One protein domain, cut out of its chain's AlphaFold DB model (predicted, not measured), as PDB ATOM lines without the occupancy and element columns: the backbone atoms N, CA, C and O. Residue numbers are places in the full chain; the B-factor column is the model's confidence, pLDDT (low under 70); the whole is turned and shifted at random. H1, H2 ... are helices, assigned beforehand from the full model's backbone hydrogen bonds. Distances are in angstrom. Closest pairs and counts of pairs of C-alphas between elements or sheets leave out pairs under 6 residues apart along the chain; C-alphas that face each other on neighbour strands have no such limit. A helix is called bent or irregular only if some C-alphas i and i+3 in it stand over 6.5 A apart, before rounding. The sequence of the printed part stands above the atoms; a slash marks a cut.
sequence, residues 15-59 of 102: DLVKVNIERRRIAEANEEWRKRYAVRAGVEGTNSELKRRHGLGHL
ATOM      1  N   ASP A  15      -3.038  36.316 -64.563       87.50
ATOM      2  CA  ASP A  15      -2.466  35.091 -64.014       87.50
ATOM      3  C   ASP A  15      -2.602  35.132 -62.486       87.50
ATOM      4  O   ASP A  15      -1.930  35.913 -61.804       87.50
ATOM      5  N   LEU A  16      -3.498  34.303 -61.949       88.81
ATOM      6  CA  LEU A  16      -3.824  34.272 -60.522       88.81
ATOM      7  C   LEU A  16      -2.600  33.985 -59.644       88.81
ATOM      8  O   LEU A  16      -2.514  34.512 -58.532       88.81
ATOM      9  N   VAL A  17      -1.634  33.199 -60.135       92.00
ATOM     10  CA  VAL A  17      -0.397  32.910 -59.399       92.00
ATOM     11  C   VAL A  17       0.432  34.182 -59.271       92.00
ATOM     12  O   VAL A  17       0.853  34.530 -58.166       92.00
ATOM     13  N   LYS A  18       0.605  34.922 -60.371       90.06
ATOM     14  CA  LYS A  18       1.343  36.195 -60.370       90.06
ATOM     15  C   LYS A  18       0.666  37.238 -59.490       90.06
ATOM     16  O   LYS A  18       1.342  37.878 -58.689       90.06
ATOM     17  N   VAL A  19      -0.660  37.358 -59.571       91.50
ATOM     18  CA  VAL A  19      -1.429  38.280 -58.720       91.50
ATOM     19  C   VAL A  19      -1.259  37.937 -57.238       91.50
ATOM     20  O   VAL A  19      -1.086  38.832 -56.414       91.50
ATOM     21  N   ASN A  20      -1.270  36.651 -56.876       93.50
ATOM     22  CA  ASN A  20      -1.111  36.227 -55.485       93.50
ATOM     23  C   ASN A  20       0.316  36.464 -54.958       93.50
ATOM     24  O   ASN A  20       0.487  36.895 -53.819       93.50
ATOM     25  N   ILE A  21       1.339  36.228 -55.785       91.69
ATOM     26  CA  ILE A  21       2.734  36.539 -55.436       91.69
ATOM     27  C   ILE A  21       2.900  38.041 -55.199       91.69
ATOM     28  O   ILE A  21       3.495  38.434 -54.199       91.69
ATOM     29  N   GLU A  22       2.341  38.877 -56.070       91.69
ATOM     30  CA  GLU A  22       2.486  40.327 -55.941       91.69
ATOM     31  C   GLU A  22       1.764  40.867 -54.699       91.69
ATOM     32  O   GLU A  22       2.325  41.652 -53.941       91.69
ATOM     33  N   ARG A  23       0.568  40.345 -54.391       89.50
ATOM     34  CA  ARG A  23      -0.128  40.644 -53.126       89.50
ATOM     35  C   ARG A  23       0.710  40.280 -51.898       89.50
ATOM     36  O   ARG A  23       0.732  41.040 -50.933       89.50
ATOM     37  N   ARG A  24       1.411  39.140 -51.926       88.38
ATOM     38  CA  ARG A  24       2.316  38.734 -50.838       88.38
ATOM     39  C   ARG A  24       3.513  39.666 -50.719       88.38
ATOM     40  O   ARG A  24       3.811  40.069 -49.606       88.38
ATOM     41  N   ARG A  25       4.131  40.075 -51.831       89.12
ATOM     42  CA  ARG A  25       5.244  41.043 -51.829       89.12
ATOM     43  C   ARG A  25       4.849  42.380 -51.215       89.12
ATOM     44  O   ARG A  25       5.592  42.923 -50.404       89.12
ATOM     45  N   ILE A  26       3.665  42.884 -51.560       89.19
ATOM     46  CA  ILE A  26       3.126  44.120 -50.978       89.19
ATOM     47  C   ILE A  26       2.923  43.951 -49.466       89.19
ATOM     48  O   ILE A  26       3.303  44.824 -48.691       89.19
ATOM     49  N   ALA A  27       2.383  42.810 -49.026       84.81
ATOM     50  CA  ALA A  27       2.243  42.517 -47.601       84.81
ATOM     51  C   ALA A  27       3.610  42.380 -46.894       84.81
ATOM     52  O   ALA A  27       3.788  42.907 -45.801       84.81
ATOM     53  N   GLU A  28       4.587  41.735 -47.536       87.50
ATOM     54  CA  GLU A  28       5.973  41.548 -47.076       87.50
ATOM     55  C   GLU A  28       6.768  42.859 -46.965       87.50
ATOM     56  O   GLU A  28       7.748  42.941 -46.213       87.50
ATOM     57  N   ALA A  29       6.361  43.895 -47.702       87.38
ATOM     58  CA  ALA A  29       6.945  45.229 -47.620       87.38
ATOM     59  C   ALA A  29       6.577  45.956 -46.313       87.38
ATOM     60  O   ALA A  29       7.315  46.845 -45.891       87.38
ATOM     61  N   ASN A  30       5.490  45.559 -45.642       91.12
ATOM     62  CA  ASN A  30       5.068  46.141 -44.369       91.12
ATOM     63  C   ASN A  30       5.944  45.641 -43.198       91.12
ATOM     64  O   ASN A  30       6.123  44.439 -42.985       91.12
ATOM     65  N   GLU A  31       6.454  46.567 -42.385       90.12
ATOM     66  CA  GLU A  31       7.293  46.269 -41.222       90.12
ATOM     67  C   GLU A  31       6.565  45.453 -40.138       90.12
ATOM     68  O   GLU A  31       7.148  44.530 -39.563       90.12
ATOM     69  N   GLU A  32       5.278  45.709 -39.889       91.19
ATOM     70  CA  GLU A  32       4.482  44.921 -38.935       91.19
ATOM     71  C   GLU A  32       4.306  43.474 -39.397       91.19
ATOM     72  O   GLU A  32       4.281  42.531 -38.598       91.19
ATOM     73  N   TRP A  33       4.186  43.279 -40.711       90.81
ATOM     74  CA  TRP A  33       4.160  41.947 -41.292       90.81
ATOM     75  C   TRP A  33       5.508  41.257 -41.088       90.81
ATOM     76  O   TRP A  33       5.534  40.127 -40.601       90.81
ATOM     77  N   ARG A  34       6.628  41.947 -41.354       88.88
ATOM     78  CA  ARG A  34       7.983  41.398 -41.158       88.88
ATOM     79  C   ARG A  34       8.231  40.984 -39.714       88.88
ATOM     80  O   ARG A  34       8.725  39.883 -39.486       88.88
ATOM     81  N   LYS A  35       7.845  41.818 -38.743       92.00
ATOM     82  CA  LYS A  35       7.972  41.511 -37.309       92.00
ATOM     83  C   LYS A  35       7.219  40.232 -36.940       92.00
ATOM     84  O   LYS A  35       7.789  39.350 -36.303       92.00
ATOM     85  N   ARG A  36       5.974  40.081 -37.404       91.69
ATOM     86  CA  ARG A  36       5.182  38.857 -37.179       91.69
ATOM     87  C   ARG A  36       5.769  37.640 -37.898       91.69
ATOM     88  O   ARG A  36       5.822  36.550 -37.333       91.69
ATOM     89  N   TYR A  37       6.230  37.815 -39.134       92.38
ATOM     90  CA  TYR A  37       6.756  36.726 -39.954       92.38
ATOM     91  C   TYR A  37       8.144  36.245 -39.505       92.38
ATOM     92  O   TYR A  37       8.488  35.083 -39.724       92.38
ATOM     93  N   ALA A  38       8.926  37.089 -38.821       91.81
ATOM     94  CA  ALA A  38      10.263  36.757 -38.328       91.81
ATOM     95  C   ALA A  38      10.293  35.481 -37.469       91.81
ATOM     96  O   ALA A  38      11.217  34.679 -37.594       91.81
ATOM     97  N   VAL A  39       9.254  35.240 -36.658       93.75
ATOM     98  CA  VAL A  39       9.132  34.016 -35.846       93.75
ATOM     99  C   VAL A  39       9.082  32.776 -36.737       93.75
ATOM    100  O   VAL A  39       9.841  31.826 -36.541       93.75
ATOM    101  N   ARG A  40       8.226  32.797 -37.764       94.69
ATOM    102  CA  ARG A  40       8.099  31.695 -38.721       94.69
ATOM    103  C   ARG A  40       9.398  31.482 -39.490       94.69
ATOM    104  O   ARG A  40       9.867  30.348 -39.577       94.69
ATOM    105  N   ALA A  41       9.998  32.559 -39.990       94.06
ATOM    106  CA  ALA A  41      11.279  32.497 -40.683       94.06
ATOM    107  C   ALA A  41      12.380  31.891 -39.788       94.06
ATOM    108  O   ALA A  41      13.173  31.072 -40.252       94.06
ATOM    109  N   GLY A  42      12.391  32.213 -38.490       94.56
ATOM    110  CA  GLY A  42      13.310  31.629 -37.510       94.56
ATOM    111  C   GLY A  42      13.112  30.121 -37.307       94.56
ATOM    112  O   GLY A  42      14.091  29.364 -37.261       94.56
ATOM    113  N   VAL A  43      11.860  29.658 -37.241       95.31
ATOM    114  CA  VAL A  43      11.525  28.224 -37.153       95.31
ATOM    115  C   VAL A  43      11.946  27.486 -38.426       95.31
ATOM    116  O   VAL A  43      12.624  26.459 -38.353       95.31
ATOM    117  N   GLU A  44      11.599  28.018 -39.599       96.94
ATOM    118  CA  GLU A  44      11.961  27.433 -40.895       96.94
ATOM    119  C   GLU A  44      13.484  27.378 -41.084       96.94
ATOM    120  O   GLU A  44      14.027  26.345 -41.488       96.94
ATOM    121  N   GLY A  45      14.192  28.446 -40.703       95.75
ATOM    122  CA  GLY A  45      15.651  28.497 -40.704       95.75
ATOM    123  C   GLY A  45      16.273  27.437 -39.794       95.75
ATOM    124  O   GLY A  45      17.206  26.739 -40.198       95.75
ATOM    125  N   THR A  46      15.718  27.245 -38.596       95.62
ATOM    126  CA  THR A  46      16.183  26.217 -37.650       95.62
ATOM    127  C   THR A  46      15.962  24.805 -38.180       95.62
ATOM    128  O   THR A  46      16.892  23.999 -38.170       95.62
ATOM    129  N   ASN A  47      14.788  24.514 -38.739       95.75
ATOM    130  CA  ASN A  47      14.519  23.219 -39.365       95.75
ATOM    131  C   ASN A  47      15.446  22.954 -40.563       95.75
ATOM    132  O   ASN A  47      15.943  21.837 -40.732       95.75
ATOM    133  N   SER A  48      15.715  23.978 -41.377       96.38
ATOM    134  CA  SER A  48      16.641  23.887 -42.510       96.38
ATOM    135  C   SER A  48      18.069  23.582 -42.054       96.38
ATOM    136  O   SER A  48      18.706  22.675 -42.599       96.38
ATOM    137  N   GLU A  49      18.564  24.267 -41.019       97.06
ATOM    138  CA  GLU A  49      19.878  23.991 -40.433       97.06
ATOM    139  C   GLU A  49      19.951  22.568 -39.873       97.06
ATOM    140  O   GLU A  49      20.853  21.809 -40.229       97.06
ATOM    141  N   LEU A  50      18.975  22.159 -39.065       97.12
ATOM    142  CA  LEU A  50      18.951  20.819 -38.490       97.12
ATOM    143  C   LEU A  50      18.916  19.722 -39.567       97.12
ATOM    144  O   LEU A  50      19.607  18.705 -39.452       97.12
ATOM    145  N   LYS A  51      18.158  19.928 -40.650       96.31
ATOM    146  CA  LYS A  51      18.079  18.976 -41.763       96.31
ATOM    147  C   LYS A  51      19.378  18.923 -42.567       96.31
ATOM    148  O   LYS A  51      19.874  17.827 -42.812       96.31
ATOM    149  N   ARG A  52      19.919  20.078 -42.972       95.69
ATOM    150  CA  ARG A  52      21.059  20.179 -43.906       95.69
ATOM    151  C   ARG A  52      22.419  20.066 -43.218       95.69
ATOM    152  O   ARG A  52      23.287  19.365 -43.716       95.69
ATOM    153  N   ARG A  53      22.616  20.753 -42.088       95.69
ATOM    154  CA  ARG A  53      23.899  20.806 -41.356       95.69
ATOM    155  C   ARG A  53      24.029  19.688 -40.326       95.69
ATOM    156  O   ARG A  53      25.134  19.215 -40.099       95.69
ATOM    157  N   HIS A  54      22.921  19.262 -39.715       95.75
ATOM    158  CA  HIS A  54      22.938  18.236 -38.662       95.75
ATOM    159  C   HIS A  54      22.356  16.884 -39.102       95.75
ATOM    160  O   HIS A  54      22.373  15.930 -38.323       95.75
ATOM    161  N   GLY A  55      21.888  16.755 -40.348       95.00
ATOM    162  CA  GLY A  55      21.468  15.478 -40.929       95.00
ATOM    163  C   GLY A  55      20.168  14.910 -40.353       95.00
ATOM    164  O   GLY A  55      19.982  13.695 -40.374       95.00
ATOM    165  N   LEU A  56      19.257  15.746 -39.833       95.56
ATOM    166  CA  LEU A  56      17.950  15.265 -39.347       95.56
ATOM    167  C   LEU A  56      17.063  14.665 -40.448       95.56
ATOM    168  O   LEU A  56      16.122  13.946 -40.135       95.56
ATOM    169  N   GLY A  57      17.358  14.922 -41.725       93.69
ATOM    170  CA  GLY A  57      16.620  14.322 -42.839       93.69
ATOM    171  C   GLY A  57      16.889  12.828 -43.045       93.69
ATOM    172  O   GLY A  57      16.093  12.169 -43.706       93.69
ATOM    173  N   HIS A  58      17.990  12.294 -42.505       94.50
ATOM    174  CA  HIS A  58      18.370  10.893 -42.688       94.50
ATOM    175  C   HIS A  58      19.133  10.366 -41.462       94.50
ATOM    176  O   HIS A  58      20.352  10.497 -41.349       94.50
ATOM    177  N   LEU A  59      18.400   9.789 -40.505       95.94
ATOM    178  CA  LEU A  59      18.977   9.229 -39.282       95.94
ATOM    179  C   LEU A  59      19.411   7.772 -39.489       95.94
ATOM    180  O   LEU A  59      18.669   6.960 -40.029       95.94
TER     181      LEU A  59
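AT A GLANCE: This is residues 15 to 59 of the 102 residues of the protein "Tnp_DDE_dom domain-containing protein" of Dehalococcoidia bacterium (UniProt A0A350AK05). The long, kinked helix H2 makes one arm of an open L, and the shorter helix H1 makes the other, the two meeting at a corner near the end of H1 and the beginning of H2. A short tail, residues 53 to 59, turns at the far end of H2. The printed part has 45 residues with two named helices, H1 then H2, and no named strand; the class is all helix. It is extended, with a radius of gyration of the C-alphas of 14.9 A, and spans 41 by 27 by 10 A, only just flat.

IN THESE COORDINATES: H2, the longest helix, holds residues 31 to 52 and is 29.6 A from first to last C-alpha, from C-alpha 31 at (7.293, 46.269, -41.222) to C-alpha 52 at (21.059, 20.179, -43.906). H1 holds residues 16 to 29 and is 20.1 A long, beginning with C-alpha 16 at (-3.824, 34.272, -60.522).

HOW THE PARTS SIT: H2 has a kink of 39 degrees near residue 38. It is neither bent nor irregular, but only just: C-alphas 36 and 39 are 6.4 A apart. H1 and H2 are close but not clearly touching, with 2 pairs of C-alphas within 8 A; their closest C-alphas, those of Glu 28 and Arg 34, are 6.3 A apart. Their lines are about perpendicular, only just, at 73 degrees. In H1 every O i to N i+4 pair is within hydrogen-bond range; in H2 16 of 18 are.

THE WHOLE: The two C-alphas farthest apart are those of Asp 15 and Leu 59, at 41.7 A. The link from H1 to H2, one residue, is tight. Residues 15 to 27, of which 16 to 27 belong to H1, stand free. The printed part has no cut; its mean pLDDT is 92.6 and no printed residue is under 70.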